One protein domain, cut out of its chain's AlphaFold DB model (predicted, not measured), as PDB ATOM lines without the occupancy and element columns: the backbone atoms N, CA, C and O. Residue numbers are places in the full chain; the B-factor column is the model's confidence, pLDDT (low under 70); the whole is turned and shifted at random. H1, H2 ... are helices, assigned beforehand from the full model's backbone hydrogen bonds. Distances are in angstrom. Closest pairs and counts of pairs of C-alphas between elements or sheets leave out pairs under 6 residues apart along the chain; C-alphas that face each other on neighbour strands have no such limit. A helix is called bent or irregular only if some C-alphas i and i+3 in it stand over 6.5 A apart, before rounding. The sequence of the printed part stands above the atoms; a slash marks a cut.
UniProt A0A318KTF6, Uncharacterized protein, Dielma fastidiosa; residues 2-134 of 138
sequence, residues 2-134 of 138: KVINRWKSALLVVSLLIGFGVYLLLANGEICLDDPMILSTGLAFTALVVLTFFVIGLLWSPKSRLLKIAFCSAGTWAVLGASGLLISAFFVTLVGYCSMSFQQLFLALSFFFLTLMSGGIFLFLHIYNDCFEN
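This is residues 2 to 134 of the 138 residues of an uncharacterized protein of Dielma fastidiosa (UniProt A0A318KTF6). Four long, mostly aligned helices make a flat slab: H2, H3b and H4 form an up-and-down bundle, each running against the one before, and H1 packs on H4's other side. The 133 printed residues have named helices H1 to H4, in that order, and no named strand: all helix. The whole is only just compact, close to loose (radius of gyration of the C-alphas 16.5 A), spanning 52 by 30 by 16 A.

H1, residues 2 to 27, touches H4, residues 101 to 133, opposite ways; closest C-alphas Gly 19 and Phe 112, 4.4 A. H3, residues 65 to 95, by its hydrogen bonds one helix, is bent, C-alphas 73 and 76 being 6.8 A apart: arms H3a, 65 to 73, and H3b, 76 to 95. H3b and H4 are a hairpin; closest C-alphas Ala 78 and Met 117, 4.1 A. H3a touches H4; closest C-alphas Ala 70 and Tyr 128, 5.7 A. H2, residues 36 to 60, touches H3b; closest C-alphas Ala 47 and Ala 82, 4.9 A. Every O i to N i+4 pair in H1, H2, H3a, H3b and H4 is within hydrogen-bond range.

H1 runs 37.1 A from C-alpha 2 at (-13.075, 13.225, 13.440), H2 36.1 A, H3b 28.9 A, and H4 48.3 A to C-alpha 133 at (-7.275, -4.574, 19.736).

The printed part has no cut and no long link. Residues under pLDDT 70 include 29 to 34 and 96 to 100.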
ATOM      1  N   LYS A   2     -13.041  11.900  12.758       60.88
ATOM      2  CA  LYS A   2     -13.075  13.225  13.440       60.88
ATOM      3  C   LYS A   2     -12.187  13.327  14.694       60.88
ATOM      4  O   LYS A   2     -11.583  14.368  14.917       60.88
ATOM      5  N   VAL A   3     -12.093  12.257  15.485       65.88
ATOM      6  CA  VAL A   3     -11.318  12.228  16.741       65.88
ATOM      7  C   VAL A   3      -9.812  12.291  16.469       65.88
ATOM      8  O   VAL A   3      -9.148  13.184  16.978       65.88
ATOM      9  N   ILE A   4      -9.288  11.444  15.575       67.44
ATOM     10  CA  ILE A   4      -7.873  11.460  15.153       67.44
ATOM     11  C   ILE A   4      -7.463  12.839  14.614       67.44
ATOM     12  O   ILE A   4      -6.369  13.316  14.898       67.44
ATOM     13  N   ASN A   5      -8.347  13.508  13.867       70.38
ATOM     14  CA  ASN A   5      -8.051  14.840  13.345       70.38
ATOM     15  C   ASN A   5      -7.962  15.899  14.458       70.38
ATOM     16  O   ASN A   5      -7.101  16.769  14.396       70.38
ATOM     17  N   ARG A   6      -8.788  15.789  15.511       78.94
ATOM     18  CA  ARG A   6      -8.690  16.656  16.700       78.94
ATOM     19  C   ARG A   6      -7.371  16.458  17.440       78.94
ATOM     20  O   ARG A   6      -6.758  17.451  17.811       78.94
ATOM     21  N   TRP A   7      -6.911  15.217  17.602       78.25
ATOM     22  CA  TRP A   7      -5.621  14.934  18.240       78.25
ATOM     23  C   TRP A   7      -4.439  15.485  17.441       78.25
ATOM     24  O   TRP A   7      -3.531  16.063  18.029       78.25
ATOM     25  N   LYS A   8      -4.471  15.394  16.105       76.62
ATOM     26  CA  LYS A   8      -3.453  16.019  15.242       76.62
ATOM     27  C   LYS A   8      -3.449  17.540  15.354       76.62
ATOM     28  O   LYS A   8      -2.387  18.137  15.469       76.62
ATOM     29  N   SER A   9      -4.626  18.168  15.344       77.94
ATOM     30  CA  SER A   9      -4.734  19.617  15.534       77.94
ATOM     31  C   SER A   9      -4.250  20.043  16.918       77.94
ATOM     32  O   SER A   9      -3.514  21.017  17.018       77.94
ATOM     33  N   ALA A  10      -4.607  19.303  17.971       82.31
ATOM     34  CA  ALA A  10      -4.130  19.565  19.326       82.31
ATOM     35  C   ALA A  10      -2.605  19.443  19.413       82.31
ATOM     36  O   ALA A  10      -1.955  20.329  19.953       82.31
ATOM     37  N   LEU A  11      -2.033  18.398  18.813       84.38
ATOM     38  CA  LEU A  11      -0.589  18.201  18.729       84.38
ATOM     39  C   LEU A  11       0.108  19.370  18.030       84.38
ATOM     40  O   LEU A  11       1.081  19.891  18.557       84.38
ATOM     41  N   LEU A  12      -0.423  19.830  16.893       81.25
ATOM     42  CA  LEU A  12       0.131  20.975  16.169       81.25
ATOM     43  C   LEU A  12       0.088  22.245  17.029       81.25
ATOM     44  O   LEU A  12       1.093  22.942  17.139       81.25
ATOM     45  N   VAL A  13      -1.045  22.520  17.683       87.75
ATOM     46  CA  VAL A  13      -1.201  23.686  18.568       87.75
ATOM     47  C   VAL A  13      -0.232  23.618  19.746       87.75
ATOM     48  O   VAL A  13       0.428  24.608  20.039       87.75
ATOM     49  N   VAL A  14      -0.102  22.458  20.395       88.12
ATOM     50  CA  VAL A  14       0.826  22.262  21.518       88.12
ATOM     51  C   VAL A  14       2.270  22.457  21.066       88.12
ATOM     52  O   VAL A  14       3.008  23.193  21.716       88.12
ATOM     53  N   SER A  15       2.665  21.875  19.932       82.31
ATOM     54  CA  SER A  15       3.996  22.089  19.366       82.31
ATOM     55  C   SER A  15       4.267  23.565  19.101       82.31
ATOM     56  O   SER A  15       5.337  24.066  19.445       82.31
ATOM     57  N   LEU A  16       3.290  24.277  18.535       84.88
ATOM     58  CA  LEU A  16       3.403  25.695  18.203       84.88
ATOM     59  C   LEU A  16       3.507  26.567  19.459       84.88
ATOM     60  O   LEU A  16       4.348  27.459  19.501       84.88
ATOM     61  N   LEU A  17       2.730  26.263  20.502       89.88
ATOM     62  CA  LEU A  17       2.822  26.931  21.802       89.88
ATOM     63  C   LEU A  17       4.186  26.711  22.463       89.88
ATOM     64  O   LEU A  17       4.766  27.666  22.973       89.88
ATOM     65  N   ILE A  18       4.718  25.486  22.427       88.50
ATOM     66  CA  ILE A  18       6.031  25.177  23.008       88.50
ATOM     67  C   ILE A  18       7.139  25.887  22.227       88.50
ATOM     68  O   ILE A  18       7.970  26.559  22.831       88.50
ATOM     69  N   GLY A  19       7.132  25.798  20.894       82.31
ATOM     70  CA  GLY A  19       8.109  26.490  20.053       82.31
ATOM     71  C   GLY A  19       8.080  28.005  20.261       82.31
ATOM     72  O   GLY A  19       9.123  28.625  20.448       82.31
ATOM     73  N   PHE A  20       6.886  28.598  20.303       84.69
ATOM     74  CA  PHE A  20       6.723  30.030  20.540       84.69
ATOM     75  C   PHE A  20       7.149  30.448  21.953       84.69
ATOM     76  O   PHE A  20       7.827  31.459  22.112       84.69
ATOM     77  N   GLY A  21       6.815  29.657  22.977       84.06
ATOM     78  CA  GLY A  21       7.245  29.907  24.353       84.06
ATOM     79  C   GLY A  21       8.766  29.879  24.494       84.06
ATOM     80  O   GLY A  21       9.348  30.797  25.066       84.06
ATOM     81  N   VAL A  22       9.422  28.878  23.899       83.50
ATOM     82  CA  VAL A  22      10.889  28.792  23.866       83.50
ATOM     83  C   VAL A  22      11.491  29.990  23.129       83.50
ATOM     84  O   VAL A  22      12.447  30.584  23.620       83.50
ATOM     85  N   TYR A  23      10.911  30.388  21.993       83.69
ATOM     86  CA  TYR A  23      11.357  31.572  21.258       83.69
ATOM     87  C   TYR A  23      11.286  32.844  22.108       83.69
ATOM     88  O   TYR A  23      12.262  33.584  22.144       83.69
ATOM     89  N   LEU A  24      10.179  33.086  22.819       84.06
ATOM     90  CA  LEU A  24      10.036  34.261  23.686       84.06
ATOM     91  C   LEU A  24      11.068  34.279  24.821       84.06
ATOM     92  O   LEU A  24      11.667  35.321  25.069       84.06
ATOM     93  N   LEU A  25      11.307  33.134  25.471       82.62
ATOM     94  CA  LEU A  25      12.304  33.010  26.543       82.62
ATOM     95  C   LEU A  25      13.722  33.344  26.053       82.62
ATOM     96  O   LEU A  25      14.477  34.035  26.737       82.62
ATOM     97  N   LEU A  26      14.073  32.881  24.850       78.12
ATOM     98  CA  LEU A  26      15.364  33.157  24.215       78.12
ATOM     99  C   LEU A  26      15.465  34.613  23.736       78.12
ATOM    100  O   LEU A  26      16.475  35.271  23.974       78.12
ATOM    101  N   ALA A  27      14.424  35.126  23.074       77.31
ATOM    102  CA  ALA A  27      14.401  36.468  22.492       77.31
ATOM    103  C   ALA A  27      14.426  37.575  23.555       77.31
ATOM    104  O   ALA A  27      15.057  38.608  23.344       77.31
ATOM    105  N   ASN A  28      13.798  37.342  24.711       78.56
ATOM    106  CA  ASN A  28      13.852  38.257  25.852       78.56
ATOM    107  C   ASN A  28      15.178  38.173  26.628       78.56
ATOM    108  O   ASN A  28      15.395  38.961  27.544       78.56
ATOM    109  N   GLY A  29      16.062  37.232  26.279       66.81
ATOM    110  CA  GLY A  29      17.351  37.052  26.944       66.81
ATOM    111  C   GLY A  29      17.244  36.522  28.376       66.81
ATOM    112  O   GLY A  29      18.229  36.579  29.106       66.81
ATOM    113  N   GLU A  30      16.082  35.998  28.785       66.50
ATOM    114  CA  GLU A  30      15.913  35.386  30.111       66.50
ATOM    115  C   GLU A  30      16.741  34.104  30.245       66.50
ATOM    116  O   GLU A  30      17.185  33.754  31.337       66.50
ATOM    117  N   ILE A  31      16.970  33.412  29.122       67.06
ATOM    118  CA  ILE A  31      17.768  32.190  29.051       67.06
ATOM    119  C   ILE A  31      18.834  32.366  27.970       67.06
ATOM    120  O   ILE A  31      18.527  32.406  26.778       67.06
ATOM    121  N   CYS A  32      20.097  32.433  28.387       67.19
ATOM    122  CA  CYS A  32      21.245  32.360  27.491       67.19
ATOM    123  C   CYS A  32      21.849  30.958  27.614       67.19
ATOM    124  O   CYS A  32      22.188  30.532  28.716       67.19
ATOM    125  N   LEU A  33      21.936  30.217  26.506       69.25
ATOM    126  CA  LEU A  33      22.663  28.950  26.501       69.25
ATOM    127  C   LEU A  33      24.137  29.238  26.250       69.25
ATOM    128  O   LEU A  33      24.464  29.787  25.201       69.25
ATOM    129  N   ASP A  34      25.002  28.804  27.166       68.81
ATOM    130  CA  ASP A  34      26.455  28.903  26.991       68.81
ATOM    131  C   ASP A  34      26.923  28.125  25.746       68.81
ATOM    132  O   ASP A  34      27.691  28.653  24.948       68.81
ATOM    133  N   ASP A  35      26.371  26.923  25.512       74.31
ATOM    134  CA  ASP A  35      26.742  26.047  24.386       74.31
ATOM    135  C   ASP A  35      25.526  25.515  23.589       74.31
ATOM    136  O   ASP A  35      25.150  24.336  23.667       74.31
ATOM    137  N   PRO A  36      24.898  26.355  22.748       74.38
ATOM    138  CA  PRO A  36      23.730  25.980  21.943       74.38
ATOM    139  C   PRO A  36      24.057  24.930  20.865       74.38
ATOM    140  O   PRO A  36      23.172  24.191  20.424       74.38
ATOM    141  N   MET A  37      25.330  24.809  20.474       76.00
ATOM    142  CA  MET A  37      25.817  23.771  19.558       76.00
ATOM    143  C   MET A  37      25.702  22.361  20.142       76.00
ATOM    144  O   MET A  37      25.300  21.443  19.424       76.00
ATOM    145  N   ILE A  38      26.028  22.172  21.425       82.31
ATOM    146  CA  ILE A  38      25.978  20.855  22.076       82.31
ATOM    147  C   ILE A  38      24.531  20.366  22.129       82.31
ATOM    148  O   ILE A  38      24.238  19.242  21.716       82.31
ATOM    149  N   LEU A  39      23.613  21.242  22.555       83.31
ATOM    150  CA  LEU A  39      22.185  20.933  22.591       83.31
ATOM    151  C   LEU A  39      21.653  20.595  21.192       83.31
ATOM    152  O   LEU A  39      20.992  19.574  21.014       83.31
ATOM    153  N   SER A  40      21.976  21.419  20.190       82.44
ATOM    154  CA  SER A  40      21.556  21.190  18.803       82.44
ATOM    155  C   SER A  40      22.052  19.850  18.256       82.44
ATOM    156  O   SER A  40      21.292  19.089  17.655       82.44
ATOM    157  N   THR A  41      23.311  19.509  18.530       83.81
ATOM    158  CA  THR A  41      23.915  18.243  18.099       83.81
ATOM    159  C   THR A  41      23.229  17.052  18.768       83.81
ATOM    160  O   THR A  41      22.893  16.078  18.094       83.81
ATOM    161  N   GLY A  42      22.937  17.136  20.071       85.75
ATOM    162  CA  GLY A  42      22.185  16.099  20.787       85.75
ATOM    163  C   GLY A  42      20.765  15.908  20.242       85.75
ATOM    164  O   GLY A  42      20.307  14.772  20.065       85.75
ATOM    165  N   LEU A  43      20.085  17.005  19.897       86.00
ATOM    166  CA  LEU A  43      18.773  16.964  19.250       86.00
ATOM    167  C   LEU A  43      18.864  16.285  17.878       86.00
ATOM    168  O   LEU A  43      18.106  15.353  17.611       86.00
ATOM    169  N   ALA A  44      19.834  16.672  17.043       87.00
ATOM    170  CA  ALA A  44      20.052  16.067  15.730       87.00
ATOM    171  C   ALA A  44      20.314  14.555  15.820       87.00
ATOM    172  O   ALA A  44      19.707  13.779  15.081       87.00
ATOM    173  N   PHE A  45      21.155  14.115  16.759       87.56
ATOM    174  CA  PHE A  45      21.382  12.688  17.009       87.56
ATOM    175  C   PHE A  45      20.093  11.965  17.390       87.56
ATOM    176  O   PHE A  45      19.804  10.895  16.855       87.56
ATOM    177  N   THR A  46      19.286  12.562  18.267       86.06
ATOM    178  CA  THR A  46      17.998  11.990  18.672       86.06
ATOM    179  C   THR A  46      17.070  11.821  17.470       86.06
ATOM    180  O   THR A  46      16.505  10.744  17.276       86.06
ATOM    181  N   ALA A  47      16.954  12.844  16.620       87.25
ATOM    182  CA  ALA A  47      16.154  12.757  15.405       87.25
ATOM    183  C   ALA A  47      16.678  11.684  14.444       87.25
ATOM    184  O   ALA A  47      15.880  10.890  13.955       87.25
ATOM    185  N   LEU A  48      17.995  11.594  14.219       88.12
ATOM    186  CA  LEU A  48      18.605  10.550  13.385       88.12
ATOM    187  C   LEU A  48      18.286   9.146  13.897       88.12
ATOM    188  O   LEU A  48      17.898   8.280  13.114       88.12
ATOM    189  N   VAL A  49      18.425   8.922  15.203       88.25
ATOM    190  CA  VAL A  49      18.144   7.631  15.835       88.25
ATOM    191  C   VAL A  49      16.676   7.262  15.640       88.25
ATOM    192  O   VAL A  49      16.376   6.175  15.150       88.25
ATOM    193  N   VAL A  50      15.758   8.185  15.936       86.75
ATOM    194  CA  VAL A  50      14.314   7.974  15.768       86.75
ATOM    195  C   VAL A  50      13.958   7.670  14.316       86.75
ATOM    196  O   VAL A  50      13.235   6.709  14.058       86.75
ATOM    197  N   LEU A  51      14.477   8.447  13.361       86.25
ATOM    198  CA  LEU A  51      14.212   8.269  11.931       86.25
ATOM    199  C   LEU A  51      14.733   6.909  11.452       86.25
ATOM    200  O   LEU A  51      14.030   6.193  10.740       86.25
ATOM    201  N   THR A  52      15.922   6.515  11.912       85.44
ATOM    202  CA  THR A  52      16.535   5.215  11.605       85.44
ATOM    203  C   THR A  52      15.691   4.063  12.141       85.44
ATOM    204  O   THR A  52      15.366   3.147  11.389       85.44
ATOM    205  N   PHE A  53      15.260   4.125  13.405       82.44
ATOM    206  CA  PHE A  53      14.368   3.116  13.983       82.44
ATOM    207  C   PHE A  53      13.015   3.061  13.274       82.44
ATOM    208  O   PHE A  53      12.490   1.970  13.063       82.44
ATOM    209  N   PHE A  54      12.470   4.204  12.854       79.88
ATOM    210  CA  PHE A  54      11.233   4.246  12.076       79.88
ATOM    211  C   PHE A  54      11.390   3.553  10.720       79.88
ATOM    212  O   PHE A  54      10.544   2.750  10.332       79.88
ATOM    213  N   VAL A  55      12.486   3.826  10.011       81.75
ATOM    214  CA  VAL A  55      12.792   3.212   8.714       81.75
ATOM    215  C   VAL A  55      13.024   1.708   8.864       81.75
ATOM    216  O   VAL A  55      12.408   0.931   8.137       81.75
ATOM    217  N   ILE A  56      13.841   1.285   9.834       81.50
ATOM    218  CA  ILE A  56      14.091  -0.137  10.119       81.50
ATOM    219  C   ILE A  56      12.788  -0.838  10.510       81.50
ATOM    220  O   ILE A  56      12.480  -1.894   9.965       81.50
ATOM    221  N   GLY A  57      11.985  -0.238  11.392       72.69
ATOM    222  CA  GLY A  57      10.693  -0.781  11.809       72.69
ATOM    223  C   GLY A  57       9.714  -0.948  10.645       72.69
ATOM    224  O   GLY A  57       9.039  -1.969  10.552       72.69
ATOM    225  N   LEU A  58       9.677   0.003   9.706       72.31
ATOM    226  CA  LEU A  58       8.866  -0.103   8.487       72.31
ATOM    227  C   LEU A  58       9.381  -1.170   7.510       72.31
ATOM    228  O   LEU A  58       8.572  -1.815   6.847       72.31
ATOM    229  N   LEU A  59      10.702  -1.344   7.403       76.38
ATOM    230  CA  LEU A  59      11.341  -2.354   6.548       76.38
ATOM    231  C   LEU A  59      11.149  -3.778   7.084       76.38
ATOM    232  O   LEU A  59      10.941  -4.700   6.298       76.38
ATOM    233  N   TRP A  60      11.242  -3.955   8.404       75.00
ATOM    234  CA  TRP A  60      11.124  -5.253   9.071       75.00
ATOM    235  C   TRP A  60       9.695  -5.661   9.393       75.00
ATOM    236  O   TRP A  60       9.421  -6.856   9.506       75.00
ATOM    237  N   SER A  61       8.776  -4.710   9.554       67.44
ATOM    238  CA  SER A  61       7.396  -5.075   9.836       67.44
ATOM    239  C   SER A  61       6.807  -5.834   8.642       67.44
ATOM    240  O   SER A  61       6.953  -5.391   7.495       67.44
ATOM    241  N   PRO A  62       6.071  -6.940   8.872       60.31
ATOM    242  CA  PRO A  62       5.266  -7.542   7.819       60.31
ATOM    243  C   PRO A  62       4.383  -6.448   7.211       60.31
ATOM    244  O   PRO A  62       3.912  -5.575   7.947       60.31
ATOM    245  N   LYS A  63       4.191  -6.467   5.881       62.91
ATOM    246  CA  LYS A  63       3.381  -5.499   5.110       62.91
ATOM    247  C   LYS A  63       1.898  -5.562   5.510       62.91
ATOM    248  O   LYS A  63       1.030  -5.878   4.698       62.91
ATOM    249  N   SER A  64       1.586  -5.290   6.769       66.94
ATOM    250  CA  SER A  64       0.235  -5.261   7.283       66.94
ATOM    251  C   SER A  64      -0.410  -3.964   6.811       66.94
ATOM    252  O   SER A  64       0.145  -2.864   6.901       66.94
ATOM    253  N   ARG A  65      -1.617  -4.091   6.258       69.88
ATOM    254  CA  ARG A  65      -2.422  -2.944   5.817       69.88
ATOM    255  C   ARG A  65      -2.636  -1.943   6.965       69.88
ATOM    256  O   ARG A  65      -2.674  -0.741   6.724       69.88
ATOM    257  N   LEU A  66      -2.686  -2.459   8.194       68.06
ATOM    258  CA  LEU A  66      -2.795  -1.743   9.465       68.06
ATOM    259  C   LEU A  66      -1.635  -0.774   9.706       68.06
ATOM    260  O   LEU A  66      -1.863   0.418   9.905       68.06
ATOM    261  N   LEU A  67      -0.394  -1.258   9.597       71.19
ATOM    262  CA  LEU A  67       0.799  -0.431   9.772       71.19
ATOM    263  C   LEU A  67       0.840   0.703   8.743       71.19
ATOM    264  O   LEU A  67       1.143   1.844   9.082       71.19
ATOM    265  N   LYS A  68       0.463   0.411   7.491       70.31
ATOM    266  CA  LYS A  68       0.418   1.414   6.419       70.31
ATOM    267  C   LYS A  68      -0.601   2.522   6.712       70.31
ATOM    268  O   LYS A  68      -0.312   3.689   6.464       70.31
ATOM    269  N   ILE A  69      -1.767   2.180   7.262       71.44
ATOM    270  CA  ILE A  69      -2.807   3.154   7.631       71.44
ATOM    271  C   ILE A  69      -2.358   4.003   8.827       71.44
ATOM    272  O   ILE A  69      -2.439   5.232   8.762       71.44
ATOM    273  N   ALA A  70      -1.838   3.377   9.887       73.00
ATOM    274  CA  ALA A  70      -1.324   4.087  11.057       73.00
ATOM    275  C   ALA A  70      -0.195   5.054  10.661       73.00
ATOM    276  O   ALA A  70      -0.225   6.234  11.030       73.00
ATOM    277  N   PHE A  71       0.733   4.591   9.817       74.88
ATOM    278  CA  PHE A  71       1.841   5.390   9.305       74.88
ATOM    279  C   PHE A  71       1.371   6.568   8.442       74.88
ATOM    280  O   PHE A  71       1.749   7.706   8.709       74.88
ATOM    281  N   CYS A  72       0.494   6.333   7.457       75.00
ATOM    282  CA  CYS A  72      -0.068   7.405   6.630       75.00
ATOM    283  C   CYS A  72      -0.837   8.440   7.457       75.00
ATOM    284  O   CYS A  72      -0.837   9.621   7.113       75.00
ATOM    285  N   SER A  73      -1.502   8.015   8.534       73.31
ATOM    286  CA  SER A  73      -2.289   8.928   9.351       73.31
ATOM    287  C   SER A  73      -1.413   9.778  10.279       73.31
ATOM    288  O   SER A  73      -1.561  10.999  10.275       73.31
ATOM    289  N   ALA A  74      -0.517   9.167  11.055       78.00
ATOM    290  CA  ALA A  74       0.185   9.811  12.165       78.00
ATOM    291  C   ALA A  74       1.711   9.706  12.052       78.00
ATOM    292  O   ALA A  74       2.413  10.653  12.399       78.00
ATOM    293  N   GLY A  75       2.229   8.608  11.493       77.00
ATOM    294  CA  GLY A  75       3.672   8.407  11.310       77.00
ATOM    295  C   GLY A  75       4.330   9.448  10.396       77.00
ATOM    296  O   GLY A  75       5.473   9.830  10.621       77.00
ATOM    297  N   THR A  76       3.598   9.993   9.424       81.88
ATOM    298  CA  THR A  76       4.064  11.106   8.575       81.88
ATOM    299  C   THR A  76       4.417  12.364   9.371       81.88
ATOM    300  O   THR A  76       5.369  13.053   9.019       81.88
ATOM    301  N   TRP A  77       3.713  12.635  10.475       83.31
ATOM    302  CA  TRP A  77       4.002  13.764  11.365       83.31
ATOM    303  C   TRP A  77       5.271  13.531  12.178       83.31
ATOM    304  O   TRP A  77       6.062  14.453  12.346       83.31
ATOM    305  N   ALA A  78       5.501  12.287  12.613       85.50
ATOM    306  CA  ALA A  78       6.740  11.906  13.281       85.50
ATOM    307  C   ALA A  78       7.954  12.104  12.362       85.50
ATOM    308  O   ALA A  78       8.951  12.694  12.772       85.50
ATOM    309  N   VAL A  79       7.846  11.672  11.100       86.62
ATOM    310  CA  VAL A  79       8.911  11.839  10.098       86.62
ATOM    311  C   VAL A  79       9.131  13.311   9.753       86.62
ATOM    312  O   VAL A  79      10.279  13.732   9.655       86.62
ATOM    313  N   LEU A  80       8.060  14.099   9.606       89.00
ATOM    314  CA  LEU A  80       8.154  15.541   9.355       89.00
ATOM    315  C   LEU A  80       8.797  16.280  10.537       89.00
ATOM    316  O   LEU A  80       9.614  17.173  10.332       89.00
ATOM    317  N   GLY A  81       8.469  15.880  11.768       87.56
ATOM    318  CA  GLY A  81       9.117  16.384  12.976       87.56
ATOM    319  C   GLY A  81      10.605  16.042  13.000       87.56
ATOM    320  O   GLY A  81      11.438  16.923  13.161       87.56
ATOM    321  N   ALA A  82      10.964  14.781  12.763       87.81
ATOM    322  CA  ALA A  82      12.359  14.353  12.778       87.81
ATOM    323  C   ALA A  82      13.199  15.035  11.679       87.81
ATOM    324  O   ALA A  82      14.305  15.500  11.948       87.81
ATOM    325  N   SER A  83      12.678  15.151  10.453       90.00
ATOM    326  CA  SER A  83      13.387  15.824   9.358       90.00
ATOM    327  C   SER A  83      13.499  17.333   9.578       90.00
ATOM    328  O   SER A  83      14.575  17.897   9.381       90.00
ATOM    329  N   GLY A  84      12.427  17.981  10.043       88.81
ATOM    330  CA  GLY A  84      12.434  19.396  10.404       88.81
ATOM    331  C   GLY A  84      13.444  19.702  11.508       88.81
ATOM    332  O   GLY A  84      14.181  20.679  11.397       88.81
ATOM    333  N   LEU A  85      13.547  18.819  12.507       90.56
ATOM    334  CA  LEU A  85      14.512  18.940  13.594       90.56
ATOM    335  C   LEU A  85      15.960  18.817  13.106       90.56
ATOM    336  O   LEU A  85      16.820  19.560  13.564       90.56
ATOM    337  N   LEU A  86      16.243  17.908  12.167       89.50
ATOM    338  CA  LEU A  86      17.584  17.787  11.584       89.50
ATOM    339  C   LEU A  86      17.985  19.048  10.826       89.50
ATOM    340  O   LEU A  86      19.106  19.529  10.976       89.50
ATOM    341  N   ILE A  87      17.060  19.593  10.036       89.62
ATOM    342  CA  ILE A  87      17.297  20.816   9.270       89.62
ATOM    343  C   ILE A  87      17.522  21.990  10.226       89.62
ATOM    344  O   ILE A  87      18.510  22.709  10.084       89.62
ATOM    345  N   SER A  88      16.653  22.177  11.222       87.44
ATOM    346  CA  SER A  88      16.791  23.281  12.175       87.44
ATOM    347  C   SER A  88      18.068  23.161  13.007       87.44
ATOM    348  O   SER A  88      18.778  24.151  13.172       87.44
ATOM    349  N   ALA A  89      18.417  21.953  13.455       86.19
ATOM    350  CA  ALA A  89      19.646  21.704  14.198       86.19
ATOM    351  C   ALA A  89      20.904  21.996  13.362       86.19
ATOM    352  O   ALA A  89      21.841  22.632  13.851       86.19
ATOM    353  N   PHE A  90      20.901  21.615  12.081       85.31
ATOM    354  CA  PHE A  90      21.981  21.939  11.149       85.31
ATOM    355  C   PHE A  90      22.182  23.455  11.024       85.31
ATOM    356  O   PHE A  90      23.302  23.943  11.167       85.31
ATOM    357  N   PHE A  91      21.107  24.231  10.866       83.56
ATOM    358  CA  PHE A  91      21.215  25.693  10.810       83.56
ATOM    359  C   PHE A  91      21.773  26.307  12.100       83.56
ATOM    360  O   PHE A  91      22.585  27.226  12.020       83.56
ATOM    361  N   VAL A  92      21.432  25.774  13.279       80.69
ATOM    362  CA  VAL A  92      22.048  26.223  14.543       80.69
ATOM    363  C   VAL A  92      23.563  25.982  14.535       80.69
ATOM    364  O   VAL A  92      24.316  26.849  14.971       80.69
ATOM    365  N   THR A  93      24.031  24.850  13.995       76.62
ATOM    366  CA  THR A  93      25.475  24.560  13.914       76.62
ATOM    367  C   THR A  93      26.232  25.446  12.919       76.62
ATOM    368  O   THR A  93      27.423  25.664  13.108       76.62
ATOM    369  N   LEU A  94      25.569  26.002  11.898       77.12
ATOM    370  CA  LEU A  94      26.210  26.931  10.958       77.12
ATOM    371  C   LEU A  94      26.364  28.356  11.505       77.12
ATOM    372  O   LEU A  94      27.265  29.070  11.074       77.12
ATOM    373  N   VAL A  95      25.474  28.795  12.400       71.81
ATOM    374  CA  VAL A  95      25.361  30.217  12.778       71.81
ATOM    375  C   VAL A  95      26.322  30.620  13.912       71.81
ATOM    376  O   VAL A  95      26.653  31.796  14.027       71.81
ATOM    377  N   GLY A  96      26.857  29.668  14.683       56.81
ATOM    378  CA  GLY A  96      28.072  29.819  15.501       56.81
ATOM    379  C   GLY A  96      28.071  30.823  16.670       56.81
ATOM    380  O   GLY A  96      29.019  30.794  17.449       56.81
ATOM    381  N   TYR A  97      27.057  31.681  16.846       59.94
ATOM    382  CA  TYR A  97      27.054  32.729  17.880       59.94
ATOM    383  C   TYR A  97      25.670  32.994  18.498       59.94
ATOM    384  O   TYR A  97      24.691  33.293  17.812       59.94
ATOM    385  N   CYS A  98      25.630  32.987  19.835       55.75
ATOM    386  CA  CYS A  98      24.423  33.067  20.667       55.75
ATOM    387  C   CYS A  98      23.605  34.373  20.549       55.75
ATOM    388  O   CYS A  98      22.447  34.405  20.961       55.75
ATOM    389  N   SER A  99      24.164  35.444  19.981       56.16
ATOM    390  CA  SER A  99      23.548  36.782  19.960       56.16
ATOM    391  C   SER A  99      22.704  37.092  18.719       56.16
ATOM    392  O   SER A  99      22.132  38.178  18.624       56.16
ATOM    393  N   MET A 100      22.602  36.169  17.759       67.62
ATOM    394  CA  MET A 100      21.817  36.383  16.543       67.62
ATOM    395  C   MET A 100      20.379  35.885  16.725       67.62
ATOM    396  O   MET A 100      20.148  34.712  17.023       67.62
ATOM    397  N   SER A 101      19.401  36.747  16.433       75.31
ATOM    398  CA  SER A 101      17.963  36.419  16.388       75.31
ATOM    399  C   SER A 101      17.654  35.175  15.538       75.31
ATOM    400  O   SER A 101      16.741  34.408  15.844       75.31
ATOM    401  N   PHE A 102      18.468  34.927  14.507       75.81
ATOM    402  CA  PHE A 102      18.414  33.720  13.686       75.81
ATOM    403  C   PHE A 102      18.671  32.433  14.476       75.81
ATOM    404  O   PHE A 102      17.946  31.459  14.299       75.81
ATOM    405  N   GLN A 103      19.662  32.406  15.368       77.62
ATOM    406  CA  GLN A 103      19.987  31.198  16.124       77.62
ATOM    407  C   GLN A 103      18.872  30.837  17.113       77.62
ATOM    408  O   GLN A 103      18.502  29.670  17.233       77.62
ATOM    409  N   GLN A 104      18.297  31.843  17.773       80.31
ATOM    410  CA  GLN A 104      17.175  31.675  18.699       80.31
ATOM    411  C   GLN A 104      15.938  31.117  17.985       80.31
ATOM    412  O   GLN A 104      15.283  30.209  18.496       80.31
ATOM    413  N   LEU A 105      15.658  31.606  16.771       84.62
ATOM    414  CA  LEU A 105      14.576  31.103  15.927       84.62
ATOM    415  C   LEU A 105      14.773  29.623  15.574       84.62
ATOM    416  O   LEU A 105      13.853  28.825  15.745       84.62
ATOM    417  N   PHE A 106      15.963  29.237  15.103       84.69
ATOM    418  CA  PHE A 106      16.236  27.847  14.731       84.69
ATOM    419  C   PHE A 106      16.262  26.905  15.934       84.69
ATOM    420  O   PHE A 106      15.808  25.768  15.825       84.69
ATOM    421  N   LEU A 107      16.717  27.377  17.095       84.88
ATOM    422  CA  LEU A 107      16.647  26.597  18.323       84.88
ATOM    423  C   LEU A 107      15.189  26.377  18.754       84.88
ATOM    424  O   LEU A 107      14.801  25.246  19.036       84.88
ATOM    425  N   ALA A 108      14.352  27.417  18.718       87.06
ATOM    426  CA  ALA A 108      12.921  27.303  18.994       87.06
ATOM    427  C   ALA A 108      12.197  26.370  18.003       87.06
ATOM    428  O   ALA A 108      11.373  25.546  18.408       87.06
ATOM    429  N   LEU A 109      12.553  26.439  16.716       87.62
ATOM    430  CA  LEU A 109      12.084  25.505  15.689       87.62
ATOM    431  C   LEU A 109      12.466  24.058  16.020       87.62
ATOM    432  O   LEU A 109      11.635  23.168  15.867       87.62
ATOM    433  N   SER A 110      13.670  23.806  16.537       88.38
ATOM    434  CA  SER A 110      14.071  22.460  16.966       88.38
ATOM    435  C   SER A 110      13.168  21.915  18.078       88.38
ATOM    436  O   SER A 110      12.780  20.750  18.023       88.38
ATOM    437  N   PHE A 111      12.747  22.739  19.045       87.12
ATOM    438  CA  PHE A 111      11.783  22.327  20.081       87.12
ATOM    439  C   PHE A 111      10.366  22.111  19.531       87.12
ATOM    440  O   PHE A 111       9.690  21.145  19.904       87.12
ATOM    441  N   PHE A 112       9.923  22.961  18.601       90.19
ATOM    442  CA  PHE A 112       8.676  22.753  17.860       90.19
ATOM    443  C   PHE A 112       8.682  21.390  17.154       90.19
ATOM    444  O   PHE A 112       7.766  20.586  17.321       90.19
ATOM    445  N   PHE A 113       9.744  21.084  16.413       90.56
ATOM    446  CA  PHE A 113       9.854  19.828  15.683       90.56
ATOM    447  C   PHE A 113      10.053  18.616  16.598       90.56
ATOM    448  O   PHE A 113       9.539  17.542  16.290       90.56
ATOM    449  N   LEU A 114      10.714  18.779  17.749       88.62
ATOM    450  CA  LEU A 114      10.872  17.713  18.740       88.62
ATOM    451  C   LEU A 114       9.525  17.280  19.315       88.62
ATOM    452  O   LEU A 114       9.251  16.086  19.420       88.62
ATOM    453  N   THR A 115       8.675  18.245  19.664       88.50
ATOM    454  CA  THR A 115       7.328  17.965  20.183       88.50
ATOM    455  C   THR A 115       6.418  17.387  19.104       88.50
ATOM    456  O   THR A 115       5.640  16.474  19.379       88.50
ATOM    457  N   LEU A 116       6.558  17.855  17.858       88.38
ATOM    458  CA  LEU A 116       5.837  17.297  16.717       88.38
ATOM    459  C   LEU A 116       6.238  15.834  16.470       88.38
ATOM    460  O   LEU A 116       5.384  14.977  16.246       88.38
ATOM    461  N   MET A 117       7.542  15.549  16.552       90.31
ATOM    462  CA  MET A 117       8.106  14.211  16.412       90.31
ATOM    463  C   MET A 117       7.594  13.288  17.522       90.31
ATOM    464  O   MET A 117       6.997  12.257  17.222       90.31
ATOM    465  N   SER A 118       7.779  13.658  18.792       86.44
ATOM    466  CA  SER A 118       7.393  12.820  19.934       86.44
ATOM    467  C   SER A 118       5.885  12.577  19.988       86.44
ATOM    468  O   SER A 118       5.446  11.436  20.145       86.44
ATOM    469  N   GLY A 119       5.080  13.615  19.763       84.69
ATOM    470  CA  GLY A 119       3.635  13.479  19.679       84.69
ATOM    471  C   GLY A 119       3.195  12.633  18.478       84.69
ATOM    472  O   GLY A 119       2.256  11.846  18.591       84.69
ATOM    473  N   GLY A 120       3.870  12.761  17.328       84.19
ATOM    474  CA  GLY A 120       3.571  11.982  16.127       84.19
ATOM    475  C   GLY A 120       3.811  10.488  16.344       84.19
ATOM    476  O   GLY A 120       2.987   9.667  15.941       84.19
ATOM    477  N   ILE A 121       4.897  10.140  17.045       85.62
ATOM    478  CA  ILE A 121       5.206   8.763  17.456       85.62
ATOM    479  C   ILE A 121       4.137   8.247  18.418       85.62
ATOM    480  O   ILE A 121       3.622   7.148  18.224       85.62
ATOM    481  N   PHE A 122       3.770   9.042  19.424       85.00
ATOM    482  CA  PHE A 122       2.751   8.655  20.396       85.00
ATOM    483  C   PHE A 122       1.403   8.381  19.719       85.00
ATOM    484  O   PHE A 122       0.783   7.346  19.954       85.00
ATOM    485  N   LEU A 123       0.979   9.262  18.810       83.75
ATOM    486  CA  LEU A 123      -0.267   9.100  18.068       83.75
ATOM    487  C   LEU A 123      -0.218   7.890  17.122       83.75
ATOM    488  O   LEU A 123      -1.213   7.184  16.972       83.75
ATOM    489  N   PHE A 124       0.936   7.633  16.499       82.56
ATOM    490  CA  PHE A 124       1.156   6.440  15.683       82.56
ATOM    491  C   PHE A 124       1.007   5.157  16.505       82.56
ATOM    492  O   PHE A 124       0.262   4.268  16.094       82.56
ATOM    493  N   LEU A 125       1.662   5.077  17.668       81.44
ATOM    494  CA  LEU A 125       1.582   3.920  18.561       81.44
ATOM    495  C   LEU A 125       0.166   3.719  19.100       81.44
ATOM    496  O   LEU A 125      -0.320   2.593  19.116       81.44
ATOM    497  N   HIS A 126      -0.513   4.803  19.476       81.62
ATOM    498  CA  HIS A 126      -1.880   4.737  19.977       81.62
ATOM    499  C   HIS A 126      -2.849   4.198  18.916       81.62
ATOM    500  O   HIS A 126      -3.582   3.253  19.186       81.62
ATOM    501  N   ILE A 127      -2.790   4.721  17.682       76.75
ATOM    502  CA  ILE A 127      -3.623   4.229  16.573       76.75
ATOM    503  C   ILE A 127      -3.273   2.781  16.228       76.75
ATOM    504  O   ILE A 127      -4.169   1.995  15.944       76.75
ATOM    505  N   TYR A 128      -1.987   2.424  16.228       74.81
ATOM    506  CA  TYR A 128      -1.557   1.061  15.926       74.81
ATOM    507  C   TYR A 128      -2.069   0.055  16.967       74.81
ATOM    508  O   TYR A 128      -2.562  -1.002  16.578       74.81
ATOM    509  N   ASN A 129      -2.013   0.400  18.258       75.00
ATOM    510  CA  ASN A 129      -2.523  -0.440  19.340       75.00
ATOM    511  C   ASN A 129      -4.053  -0.579  19.285       75.00
ATOM    512  O   ASN A 129      -4.563  -1.696  19.291       75.00
ATOM    513  N   ASP A 130      -4.779   0.533  19.118       72.19
ATOM    514  CA  ASP A 130      -6.245   0.521  19.006       72.19
ATOM    515  C   ASP A 130      -6.735  -0.340  17.834       72.19
ATOM    516  O   ASP A 130      -7.734  -1.048  17.949       72.19
ATOM    517  N   CYS A 131      -6.027  -0.299  16.701       65.94
ATOM    518  CA  CYS A 131      -6.360  -1.086  15.512       65.94
ATOM    519  C   CYS A 131      -5.957  -2.568  15.615       65.94
ATOM    520  O   CYS A 131      -6.428  -3.378  14.816       65.94
ATOM    521  N   PHE A 132      -5.063  -2.921  16.543       62.47
ATOM    522  CA  PHE A 132      -4.736  -4.314  16.852       62.47
ATOM    523  C   PHE A 132      -5.787  -4.931  17.785       62.47
ATOM    524  O   PHE A 132      -6.130  -6.098  17.633       62.47
ATOM    525  N   GLU A 133      -6.312  -4.137  18.721       58.69
ATOM    526  CA  GLU A 133      -7.275  -4.574  19.736       58.69
ATOM    527  C   GLU A 133      -8.725  -4.586  19.226       58.69
ATOM    528  O   GLU A 133      -9.501  -5.472  19.575       58.69
ATOM    529  N   ASN A 134      -9.085  -3.656  18.338       53.38
ATOM    530  CA  ASN A 134     -10.398  -3.593  17.704       53.38
ATOM    531  C   ASN A 134     -10.221  -3.667  16.184       53.38
ATOM    532  O   ASN A 134      -9.631  -2.759  15.599       53.38
TER     533      ASN A 134